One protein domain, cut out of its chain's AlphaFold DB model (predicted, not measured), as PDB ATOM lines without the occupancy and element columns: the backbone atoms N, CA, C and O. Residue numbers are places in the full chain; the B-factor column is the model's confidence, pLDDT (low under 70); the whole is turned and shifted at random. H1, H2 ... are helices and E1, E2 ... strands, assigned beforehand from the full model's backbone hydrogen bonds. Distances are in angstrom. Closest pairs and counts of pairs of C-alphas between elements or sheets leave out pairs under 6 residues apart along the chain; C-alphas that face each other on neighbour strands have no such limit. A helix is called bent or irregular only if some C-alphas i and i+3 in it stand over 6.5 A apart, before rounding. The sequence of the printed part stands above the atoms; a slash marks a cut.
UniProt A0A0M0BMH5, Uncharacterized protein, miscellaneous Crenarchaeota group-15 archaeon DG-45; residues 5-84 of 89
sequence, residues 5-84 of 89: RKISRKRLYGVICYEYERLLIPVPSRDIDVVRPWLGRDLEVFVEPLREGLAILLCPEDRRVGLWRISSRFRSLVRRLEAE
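What this domain is: This is residues 5 to 84 of the 89 residues of an uncharacterized protein of miscellaneous Crenarchaeota group-15 archaeon DG-45 (UniProt A0A0M0BMH5). A two-stranded hairpin, E3 and E4, has one helix, H2, packed along it, and a second, separate hairpin, E1 and E2, reaches away from this small body like an arm, with its tip, residues 11 to 16, sticking out at one end of the longest axis. Between the two hairpins in the chain comes a short irregular helix, H1, and residues 28 to 34, of which 29 to 34 belong to H1, stick out to another side. The printed part has 80 residues, with two named helices and four named strands in the order E1, E2, H1, E3, E4, H2; it has two sheets of two strands, E1 - E2 and E3 - E4, both antiparallel, and the class is mixed, helices and strands. The whole is loose, with a radius of gyration of the C-alphas of 16.4 A, and elongated, spanning 51 by 31 by 28 A.

Where its parts are: E3 is residues 44 to 50, 19.6 A from first to last C-alpha, and E4 is residues 53 to 59, 20.0 A; C-alpha 44 is at (78.913, 23.348, 197.075). H2, the longest helix by residues, is residues 70 to 83, 20.0 A long, and its C-alpha 83 is at (86.710, 34.348, 219.271). H1 is residues 29 to 38, 15.3 A long; it is irregular, with C-alphas 30 and 33 7.5 A apart. E1 is residues 5 to 12, 22.2 A long, and begins with C-alpha 5 at (83.494, 40.201, 190.239). E2, the longest strand by residues, is residues 15 to 24, 26.3 A long.

How they stand to each other: E3 and E4 are a hairpin, antiparallel at 161 degrees between their N-to-C directions; the C-alphas of Pro 49 and Leu 54 face each other at 4.6 A. N 44 and O 59 are within hydrogen-bond range at 2.7 A, as are N 55 and O 48 at 2.9 A. Between E3 and H2 the closest C-alphas are those of Phe 46 and Ser 71, 6.8 A apart, and between E4 and H2 those of Ala 55 and Val 78, 7.1 A apart. Residues 70 to 82 of H2 make 24 pairs of C-alphas within 10 A with E3 and 15 with E4. H1 is apart from E4 and from H2. E1 and E2 are the other hairpin, antiparallel at 158 degrees; the C-alphas of Lys 6 and Arg 22 face each other at 5.0 A. N 6 and O 22 are within hydrogen-bond range at 2.8 A, and N 15 and O 12 at 3.0 A. Both strands of this hairpin are apart from E3, E4 and H2, and E1 is apart from H1. In H2 every O i to N i+4 pair is within hydrogen-bond range; in H1 2 of 6 such pairs are, and 4 of 7 O i to N i+3 pairs.

The domain as a whole: The two C-alphas farthest apart are those of Tyr 13 and Glu 84, 53.2 A. Without the stretches that stand free, residues 11 to 16 and 28 to 34, the body of 67 residues spans 41 by 28 by 26 A. The printed part has no cut. The links E1 to E2, E2 to H1, H1 to E3 and E3 to E4 are tight; the link E4 to H2, ten residues, is short but not tight, and within it residues 64 to 65 pair with residues 68 to 69, antiparallel. The mean pLDDT of the printed part is 81.6; residues 6 to 21 and residue 84 are under 70, and the means of E1 and E2 are 60 and 58.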
ATOM      1  N   ARG A   5      84.899  40.443 190.575       74.50
ATOM      2  CA  ARG A   5      83.494  40.201 190.239       74.50
ATOM      3  C   ARG A   5      83.374  40.040 188.728       74.50
ATOM      4  O   ARG A   5      83.695  40.962 187.981       74.50
ATOM      5  N   LYS A   6      82.891  38.885 188.271       68.94
ATOM      6  CA  LYS A   6      82.559  38.641 186.862       68.94
ATOM      7  C   LYS A   6      81.048  38.516 186.715       68.94
ATOM      8  O   LYS A   6      80.447  37.533 187.140       68.94
ATOM      9  N   ILE A   7      80.444  39.512 186.082       67.12
ATOM     10  CA  ILE A   7      79.012  39.538 185.780       67.12
ATOM     11  C   ILE A   7      78.816  38.841 184.434       67.12
ATOM     12  O   ILE A   7      79.390  39.254 183.427       67.12
ATOM     13  N   SER A   8      78.039  37.762 184.404       56.81
ATOM     14  CA  SER A   8      77.737  37.034 183.171       56.81
ATOM     15  C   SER A   8      76.284  37.250 182.790       56.81
ATOM     16  O   SER A   8      75.403  36.584 183.321       56.81
ATOM     17  N   ARG A   9      76.035  38.131 181.824       57.38
ATOM     18  CA  ARG A   9      74.699  38.317 181.250       57.38
ATOM     19  C   ARG A   9      74.453  37.241 180.190       57.38
ATOM     20  O   ARG A   9      75.159  37.218 179.186       57.38
ATOM     21  N   LYS A  10      73.472  36.353 180.386       54.09
ATOM     22  CA  LYS A  10      72.948  35.505 179.299       54.09
ATOM     23  C   LYS A  10      71.646  36.120 178.784       54.09
ATOM     24  O   LYS A  10      70.695  36.273 179.541       54.09
ATOM     25  N   ARG A  11      71.604  36.468 177.494       48.66
ATOM     26  CA  ARG A  11      70.361  36.782 176.774       48.66
ATOM     27  C   ARG A  11      69.920  35.527 176.029       48.66
ATOM     28  O   ARG A  11      70.683  35.021 175.210       48.66
ATOM     29  N   LEU A  12      68.716  35.040 176.305       50.59
ATOM     30  CA  LEU A  12      68.065  33.975 175.540       50.59
ATOM     31  C   LEU A  12      66.720  34.518 175.055       50.59
ATOM     32  O   LEU A  12      65.880  34.883 175.867       50.59
ATOM     33  N   TYR A  13      66.547  34.616 173.733       51.53
ATOM     34  CA  TYR A  13      65.267  34.927 173.074       51.53
ATOM     35  C   TYR A  13      64.476  36.116 173.662       51.53
ATOM     36  O   TYR A  13      63.269  36.037 173.850       51.53
ATOM     37  N   GLY A  14      65.148  37.229 173.980       49.62
ATOM     38  CA  GLY A  14      64.479  38.434 174.498       49.62
ATOM     39  C   GLY A  14      64.029  38.357 175.963       49.62
ATOM     40  O   GLY A  14      63.513  39.342 176.481       49.62
ATOM     41  N   VAL A  15      64.285  37.242 176.656       46.81
ATOM     42  CA  VAL A  15      64.015  37.074 178.088       46.81
ATOM     43  C   VAL A  15      65.325  37.221 178.867       46.81
ATOM     44  O   VAL A  15      66.365  36.656 178.511       46.81
ATOM     45  N   ILE A  16      65.298  38.033 179.923       45.59
ATOM     46  CA  ILE A  16      66.435  38.222 180.830       45.59
ATOM     47  C   ILE A  16      66.544  36.961 181.695       45.59
ATOM     48  O   ILE A  16      65.723  36.739 182.580       45.59
ATOM     49  N   CYS A  17      67.537  36.114 181.432       43.28
ATOM     50  CA  CYS A  17      67.832  34.960 182.279       43.28
ATOM     51  C   CYS A  17      68.830  35.366 183.378       43.28
ATOM     52  O   CYS A  17      69.814  36.042 183.086       43.28
ATOM     53  N   TYR A  18      68.547  34.943 184.616       47.38
ATOM     54  CA  TYR A  18      69.248  35.205 185.884       47.38
ATOM     55  C   TYR A  18      70.701  35.729 185.787       47.38
ATOM     56  O   TYR A  18      71.594  35.067 185.248       47.38
ATOM     57  N   GLU A  19      70.948  36.907 186.379       53.59
ATOM     58  CA  GLU A  19      72.294  37.440 186.622       53.59
ATOM     59  C   GLU A  19      72.959  36.644 187.754       53.59
ATOM     60  O   GLU A  19      72.733  36.903 188.931       53.59
ATOM     61  N   TYR A  20      73.797  35.665 187.413       57.78
ATOM     62  CA  TYR A  20      74.695  35.066 188.400       57.78
ATOM     63  C   TYR A  20      75.961  35.916 188.512       57.78
ATOM     64  O   TYR A  20      76.704  36.089 187.534       57.78
ATOM     65  N   GLU A  21      76.229  36.430 189.711       61.78
ATOM     66  CA  GLU A  21      77.519  37.023 190.043       61.78
ATOM     67  C   GLU A  21      78.546  35.919 190.282       61.78
ATOM     68  O   GLU A  21      78.327  35.008 191.079       61.78
ATOM     69  N   ARG A  22      79.684  35.980 189.585       71.62
ATOM     70  CA  ARG A  22      80.800  35.059 189.816       71.62
ATOM     71  C   ARG A  22      81.907  35.765 190.581       71.62
ATOM     72  O   ARG A  22      82.351  36.840 190.172       71.62
ATOM     73  N   LEU A  23      82.387  35.124 191.641       73.88
ATOM     74  CA  LEU A  23      83.616  35.496 192.332       73.88
ATOM     75  C   LEU A  23      84.784  34.751 191.684       73.88
ATOM     76  O   LEU A  23      84.816  33.523 191.670       73.88
ATOM     77  N   LEU A  24      85.740  35.491 191.126       81.88
ATOM     78  CA  LEU A  24      87.012  34.939 190.680       81.88
ATOM     79  C   LEU A  24      88.037  35.134 191.795       81.88
ATOM     80  O   LEU A  24      88.412  36.265 192.124       81.88
ATOM     81  N   ILE A  25      88.498  34.012 192.333       83.00
ATOM     82  CA  ILE A  25      89.600  33.947 193.283       83.00
ATOM     83  C   ILE A  25      90.825  33.537 192.472       83.00
ATOM     84  O   ILE A  25      90.911  32.380 192.057       83.00
ATOM     85  N   PRO A  26      91.751  34.460 192.163       84.06
ATOM     86  CA  PRO A  26      93.018  34.031 191.601       84.06
ATOM     87  C   PRO A  26      93.679  33.078 192.615       84.06
ATOM     88  O   PRO A  26      93.556  33.284 193.821       84.06
ATOM     89  N   VAL A  27      94.342  32.025 192.142       85.88
ATOM     90  CA  VAL A  27      95.054  31.056 192.992       85.88
ATOM     91  C   VAL A  27      96.549  31.268 192.764       85.88
ATOM     92  O   VAL A  27      96.963  31.289 191.602       85.88
ATOM     93  N   PRO A  28      97.370  31.478 193.810       88.75
ATOM     94  CA  PRO A  28      98.811  31.613 193.631       88.75
ATOM     95  C   PRO A  28      99.391  30.341 193.008       88.75
ATOM     96  O   PRO A  28      98.952  29.241 193.332       88.75
ATOM     97  N   SER A  29     100.423  30.460 192.167       90.00
ATOM     98  CA  SER A  29     101.025  29.295 191.494       90.00
ATOM     99  C   SER A  29     101.497  28.207 192.464       90.00
ATOM    100  O   SER A  29     101.400  27.033 192.141       90.00
ATOM    101  N   ARG A  30     101.946  28.587 193.667       93.31
ATOM    102  CA  ARG A  30     102.355  27.657 194.737       93.31
ATOM    103  C   ARG A  30     101.217  26.780 195.279       93.31
ATOM    104  O   ARG A  30     101.485  25.719 195.819       93.31
ATOM    105  N   ASP A  31      99.968  27.216 195.119       91.44
ATOM    106  CA  ASP A  31      98.778  26.551 195.662       91.44
ATOM    107  C   ASP A  31      97.974  25.838 194.555       91.44
ATOM    108  O   ASP A  31      96.913  25.263 194.806       91.44
ATOM    109  N   ILE A  32      98.462  25.861 193.307       90.06
ATOM    110  CA  ILE A  32      97.725  25.341 192.149       90.06
ATOM    111  C   ILE A  32      97.441  23.843 192.262       90.06
ATOM    112  O   ILE A  32      96.370  23.389 191.857       90.06
ATOM    113  N   ASP A  33      98.365  23.081 192.847       94.88
ATOM    114  CA  ASP A  33      98.232  21.633 192.986       94.88
ATOM    115  C   ASP A  33      97.153  21.248 194.008       94.88
ATOM    116  O   ASP A  33      96.532  20.196 193.869       94.88
ATOM    117  N   VAL A  34      96.842  22.128 194.969       92.12
ATOM    118  CA  VAL A  34      95.728  21.942 195.916       92.12
ATOM    119  C   VAL A  34      94.382  22.105 195.212       92.12
ATOM    120  O   VAL A  34      93.424  21.395 195.519       92.12
ATOM    121  N   VAL A  35      94.299  23.033 194.254       89.69
ATOM    122  CA  VAL A  35      93.050  23.372 193.554       89.69
ATOM    123  C   VAL A  35      92.793  22.456 192.360       89.69
ATOM    124  O   VAL A  35      91.638  22.136 192.075       89.69
ATOM    125  N   ARG A  36      93.847  21.995 191.676       91.75
ATOM    126  CA  ARG A  36      93.753  21.208 190.435       91.75
ATOM    127  C   ARG A  36      92.782  20.012 190.514       91.75
ATOM    128  O   ARG A  36      92.007  19.866 189.571       91.75
ATOM    129  N   PRO A  37      92.732  19.203 191.595       93.44
ATOM    130  CA  PRO A  37      91.799  18.073 191.698       93.44
ATOM    131  C   PRO A  37      90.316  18.464 191.673       93.44
ATOM    132  O   PRO A  37      89.463  17.630 191.363       93.44
ATOM    133  N   TRP A  38      90.007  19.717 192.007       90.69
ATOM    134  CA  TRP A  38      88.649  20.242 192.131       90.69
ATOM    135  C   TRP A  38      88.169  20.979 190.874       90.69
ATOM    136  O   TRP A  38      86.996  21.335 190.784       90.69
ATOM    137  N   LEU A  39      89.049  21.207 189.891       88.00
ATOM    138  CA  LEU A  39      88.691  21.890 188.648       88.00
ATOM    139  C   LEU A  39      87.681  21.071 187.831       88.00
ATOM    140  O   LEU A  39      87.824  19.860 187.678       88.00
ATOM    141  N   GLY A  40      86.670  21.753 187.284       85.00
ATOM    142  CA  GLY A  40      85.640  21.138 186.436       85.00
ATOM    143  C   GLY A  40      84.614  20.284 187.186       85.00
ATOM    144  O   GLY A  40      83.823  19.604 186.540       85.00
ATOM    145  N   ARG A  41      84.624  20.304 188.522       88.19
ATOM    146  CA  ARG A  41      83.637  19.611 189.354       88.19
ATOM    147  C   ARG A  41      82.553  20.571 189.824       88.19
ATOM    148  O   ARG A  41      82.835  21.742 190.081       88.19
ATOM    149  N   ASP A  42      81.348  20.044 189.999       88.81
ATOM    150  CA  ASP A  42      80.302  20.731 190.745       88.81
ATOM    151  C   ASP A  42      80.658  20.688 192.233       88.81
ATOM    152  O   ASP A  42      80.955  19.628 192.788       88.81
ATOM    153  N   LEU A  43      80.705  21.863 192.857       89.19
ATOM    154  CA  LEU A  43      81.068  22.035 194.258       89.19
ATOM    155  C   LEU A  43      80.003  22.892 194.937       89.19
ATOM    156  O   LEU A  43      79.602  23.935 194.416       89.19
ATOM    157  N   GLU A  44      79.605  22.487 196.133       90.62
ATOM    158  CA  GLU A  44      78.913  23.348 197.075       90.62
ATOM    159  C   GLU A  44      79.890  24.379 197.652       90.62
ATOM    160  O   GLU A  44      81.059  24.087 197.937       90.62
ATOM    161  N   VAL A  45      79.395  25.605 197.822       88.62
ATOM    162  CA  VAL A  45      80.169  26.747 198.311       88.62
ATOM    163  C   VAL A  45      79.527  27.263 199.588       88.62
ATOM    164  O   VAL A  45      78.382  27.712 199.576       88.62
ATOM    165  N   PHE A  46      80.287  27.256 200.678       92.19
ATOM    166  CA  PHE A  46      79.893  27.873 201.940       92.19
ATOM    167  C   PHE A  46      80.789  29.071 202.211       92.19
ATOM    168  O   PHE A  46      82.012  28.971 202.121       92.19
ATOM    169  N   VAL A  47      80.175  30.203 202.549       91.31
ATOM    170  CA  VAL A  47      80.874  31.459 202.820       91.31
ATOM    171  C   VAL A  47      80.501  31.925 204.215       91.31
ATOM    172  O   VAL A  47      79.319  32.008 204.541       91.31
ATOM    173  N   GLU A  48      81.503  32.240 205.025       93.88
ATOM    174  CA  GLU A  48      81.313  32.832 206.348       93.88
ATOM    175  C   GLU A  48      82.167  34.110 206.453       93.88
ATOM    176  O   GLU A  48      83.327  34.109 206.019       93.88
ATOM    177  N   PRO A  49      81.611  35.215 206.980       91.00
ATOM    178  CA  PRO A  49      82.361  36.453 207.161       91.00
ATOM    179  C   PRO A  49      83.373  36.325 208.308       91.00
ATOM    180  O   PRO A  49      83.110  35.650 209.303       91.00
ATOM    181  N   LEU A  50      84.506  37.015 208.171       89.88
ATOM    182  CA  LEU A  50      85.503  37.249 209.222       89.88
ATOM    183  C   LEU A  50      85.659  38.767 209.422       89.88
ATOM    184  O   LEU A  50      85.344  39.544 208.518       89.88
ATOM    185  N   ARG A  51      86.179  39.215 210.568       86.50
ATOM    186  CA  ARG A  51      86.408  40.641 210.857       86.50
ATOM    187  C   ARG A  51      87.344  41.297 209.842       86.50
ATOM    188  O   ARG A  51      87.094  42.422 209.419       86.50
ATOM    189  N   GLU A  52      88.399  40.590 209.449       87.00
ATOM    190  CA  GLU A  52      89.420  41.079 208.509       87.00
ATOM    191  C   GLU A  52      89.368  40.378 207.141       87.00
ATOM    192  O   GLU A  52      90.281  40.508 206.325       87.00
ATOM    193  N   GLY A  53      88.303  39.626 206.851       89.25
ATOM    194  CA  GLY A  53      88.229  38.890 205.595       89.25
ATOM    195  C   GLY A  53      86.994  38.015 205.435       89.25
ATOM    196  O   GLY A  53      85.900  38.330 205.890       89.25
ATOM    197  N   LEU A  54      87.171  36.895 204.744       90.50
ATOM    198  CA  LEU A  54      86.124  35.905 204.525       90.50
ATOM    199  C   LEU A  54      86.729  34.506 204.506       90.50
ATOM    200  O   LEU A  54      87.861  34.318 204.058       90.50
ATOM    201  N   ALA A  55      85.960  33.530 204.971       93.31
ATOM    202  CA  ALA A  55      86.292  32.121 204.875       93.31
ATOM    203  C   ALA A  55      85.400  31.466 203.816       93.31
ATOM    204  O   ALA A  55      84.184  31.668 203.807       93.31
ATOM    205  N   ILE A  56      86.000  30.658 202.939       91.94
ATOM    206  CA  ILE A  56      85.275  29.891 201.919       91.94
ATOM    207  C   ILE A  56      85.614  28.420 202.083       91.94
ATOM    208  O   ILE A  56      86.782  28.036 202.063       91.94
ATOM    209  N   LEU A  57      84.574  27.601 202.179       93.19
ATOM    210  CA  LEU A  57      84.670  26.160 202.032       93.19
ATOM    211  C   LEU A  57      84.098  25.769 200.669       93.19
ATOM    212  O   LEU A  57      82.954  26.091 200.352       93.19
ATOM    213  N   LEU A  58      84.906  25.042 199.899       90.94
ATOM    214  CA  LEU A  58      84.500  24.375 198.668       90.94
ATOM    215  C   LEU A  58      84.500  22.869 198.920       90.94
ATOM    216  O   LEU A  58      85.519  22.313 199.337       90.94
ATOM    217  N   CYS A  59      83.380  22.201 198.668       91.56
ATOM    218  CA  CYS A  59      83.293  20.748 198.796       91.56
ATOM    219  C   CYS A  59      82.322  20.158 197.767       91.56
ATOM    220  O   CYS A  59      81.345  20.816 197.439       91.56
ATOM    221  N   PRO A  60      82.534  18.922 197.277       90.06
ATOM    222  CA  PRO A  60      81.617  18.299 196.315       90.06
ATOM    223  C   PRO A  60      80.183  18.163 196.826       90.06
ATOM    224  O   PRO A  60      79.246  18.277 196.052       90.06
ATOM    225  N   GLU A  61      80.031  17.910 198.126       90.62
ATOM    226  CA  GLU A  61      78.741  17.714 198.779       90.62
ATOM    227  C   GLU A  61      78.875  18.027 200.275       90.62
ATOM    228  O   GLU A  61      79.884  17.669 200.903       90.62
ATOM    229  N   ASP A  62      77.849  18.637 200.875       89.12
ATOM    230  CA  ASP A  62      77.776  18.845 202.327       89.12
ATOM    231  C   ASP A  62      77.382  17.566 203.082       89.12
ATOM    232  O   ASP A  62      76.299  17.427 203.674       89.12
ATOM    233  N   ARG A  63      78.304  16.603 203.047       88.94
ATOM    234  CA  ARG A  63      78.180  15.307 203.717       88.94
ATOM    235  C   ARG A  63      78.303  15.426 205.236       88.94
ATOM    236  O   ARG A  63      78.855  16.383 205.784       88.94
ATOM    237  N   ARG A  64      77.829  14.399 205.941       86.94
ATOM    238  CA  ARG A  64      78.059  14.256 207.384       86.94
ATOM    239  C   ARG A  64      79.440  13.667 207.662       86.94
ATOM    240  O   ARG A  64      79.865  12.719 207.012       86.94
ATOM    241  N   VAL A  65      80.116  14.220 208.662       81.31
ATOM    242  CA  VAL A  65      81.348  13.696 209.256       81.31
ATOM    243  C   VAL A  65      81.072  13.493 210.746       81.31
ATOM    244  O   VAL A  65      81.020  14.448 211.525       81.31
ATOM    245  N   GLY A  66      80.832  12.240 211.134       85.94
ATOM    246  CA  GLY A  66      80.281  11.910 212.450       85.94
ATOM    247  C   GLY A  66      78.852  12.443 212.601       85.94
ATOM    248  O   GLY A  66      78.011  12.235 211.729       85.94
ATOM    249  N   LEU A  67      78.584  13.154 213.699       84.44
ATOM    250  CA  LEU A  67      77.262  13.733 213.993       84.44
ATOM    251  C   LEU A  67      76.980  15.059 213.262       84.44
ATOM    252  O   LEU A  67      75.841  15.520 213.259       84.44
ATOM    253  N   TRP A  68      77.988  15.676 212.644       85.56
ATOM    254  CA  TRP A  68      77.895  17.036 212.106       85.56
ATOM    255  C   TRP A  68      78.044  17.057 210.587       85.56
ATOM    256  O   TRP A  68      78.790  16.258 210.024       85.56
ATOM    257  N   ARG A  69      77.377  17.999 209.909       91.06
ATOM    258  CA  ARG A  69      77.686  18.315 208.503       91.06
ATOM    259  C   ARG A  69      79.025  19.048 208.411       91.06
ATOM    260  O   ARG A  69      79.414  19.738 209.362       91.06
ATOM    261  N   ILE A  70      79.723  18.916 207.282       92.81
ATOM    262  CA  ILE A  70      80.996  19.623 207.064       92.81
ATOM    263  C   ILE A  70      80.780  21.133 207.186       92.81
ATOM    264  O   ILE A  70      81.547  21.789 207.892       92.81
ATOM    265  N   SER A  71      79.704  21.668 206.605       93.19
ATOM    266  CA  SER A  71      79.331  23.083 206.711       93.19
ATOM    267  C   SER A  71      79.182  23.552 208.165       93.19
ATOM    268  O   SER A  71      79.691  24.606 208.549       93.19
ATOM    269  N   SER A  72      78.550  22.741 209.021       93.38
ATOM    270  CA  SER A  72      78.363  23.051 210.444       93.38
ATOM    271  C   SER A  72      79.690  23.081 211.206       93.38
ATOM    272  O   SER A  72      79.916  23.962 212.042       93.38
ATOM    273  N   ARG A  73      80.594  22.142 210.898       92.31
ATOM    274  CA  ARG A  73      81.939  22.115 211.484       92.31
ATOM    275  C   ARG A  73      82.771  23.306 211.010       92.31
ATOM    276  O   ARG A  73      83.425  23.938 211.832       92.31
ATOM    277  N   PHE A  74      82.701  23.639 209.724       94.75
ATOM    278  CA  PHE A  74      83.354  24.805 209.134       94.75
ATOM    279  C   PHE A  74      82.919  26.106 209.814       94.75
ATOM    280  O   PHE A  74      83.764  26.818 210.348       94.75
ATOM    281  N   ARG A  75      81.610  26.362 209.923       93.62
ATOM    282  CA  ARG A  75      81.082  27.535 210.640       93.62
ATOM    283  C   ARG A  75      81.567  27.602 212.088       93.62
ATOM    284  O   ARG A  75      81.891  28.674 212.589       93.62
ATOM    285  N   SER A  76      81.623  26.459 212.768       92.62
ATOM    286  CA  SER A  76      82.107  26.395 214.151       92.62
ATOM    287  C   SER A  76      83.595  26.738 214.257       92.62
ATOM    288  O   SER A  76      83.988  27.408 215.206       92.62
ATOM    289  N   LEU A  77      84.413  26.313 213.289       91.94
ATOM    290  CA  LEU A  77      85.831  26.676 213.214       91.94
ATOM    291  C   LEU A  77      86.014  28.172 212.954       91.94
ATOM    292  O   LEU A  77      86.762  28.815 213.679       91.94
ATOM    293  N   VAL A  78      85.282  28.732 211.989       93.00
ATOM    294  CA  VAL A  78      85.321  30.171 211.674       93.00
ATOM    295  C   VAL A  78      84.985  31.010 212.910       93.00
ATOM    296  O   VAL A  78      85.723  31.923 213.259       93.00
ATOM    297  N   ARG A  79      83.926  30.646 213.643       90.81
ATOM    298  CA  ARG A  79      83.549  31.337 214.887       90.81
ATOM    299  C   ARG A  79      84.618  31.262 215.973       90.81
ATOM    300  O   ARG A  79      84.726  32.190 216.762       90.81
ATOM    301  N   ARG A  80      85.370  30.161 216.048       90.56
ATOM    302  CA  ARG A  80      86.474  30.023 217.010       90.56
ATOM    303  C   ARG A  80      87.650  30.914 216.640       90.56
ATOM    304  O   ARG A  80      88.166  31.579 217.524       90.56
ATOM    305  N   LEU A  81      88.002  30.979 215.355       87.44
ATOM    306  CA  LEU A  81      89.048  31.879 214.861       87.44
ATOM    307  C   LEU A  81      88.743  33.349 215.193       87.44
ATOM    308  O   LEU A  81      89.645  34.087 215.558       87.44
ATOM    309  N   GLU A  82      87.474  33.757 215.126       83.69
ATOM    310  CA  GLU A  82      87.033  35.110 215.518       83.69
ATOM    311  C   GLU A  82      86.991  35.337 217.036       83.69
ATOM    312  O   GLU A  82      87.072  36.473 217.501       83.69
ATOM    313  N   ALA A  83      86.820  34.270 217.819       80.38
ATOM    314  CA  ALA A  83      86.710  34.348 219.271       80.38
ATOM    315  C   ALA A  83      88.072  34.364 219.981       80.38
ATOM    316  O   ALA A  83      88.120  34.743 221.148       80.38
ATOM    317  N   GLU A  84      89.155  33.950 219.318       68.88
ATOM    318  CA  GLU A  84      90.515  34.017 219.857       68.88
ATOM    319  C   GLU A  84      91.065  35.451 219.715       68.88
ATOM    320  O   GLU A  84      91.344  35.902 218.600       68.88
TER     321      GLU A  84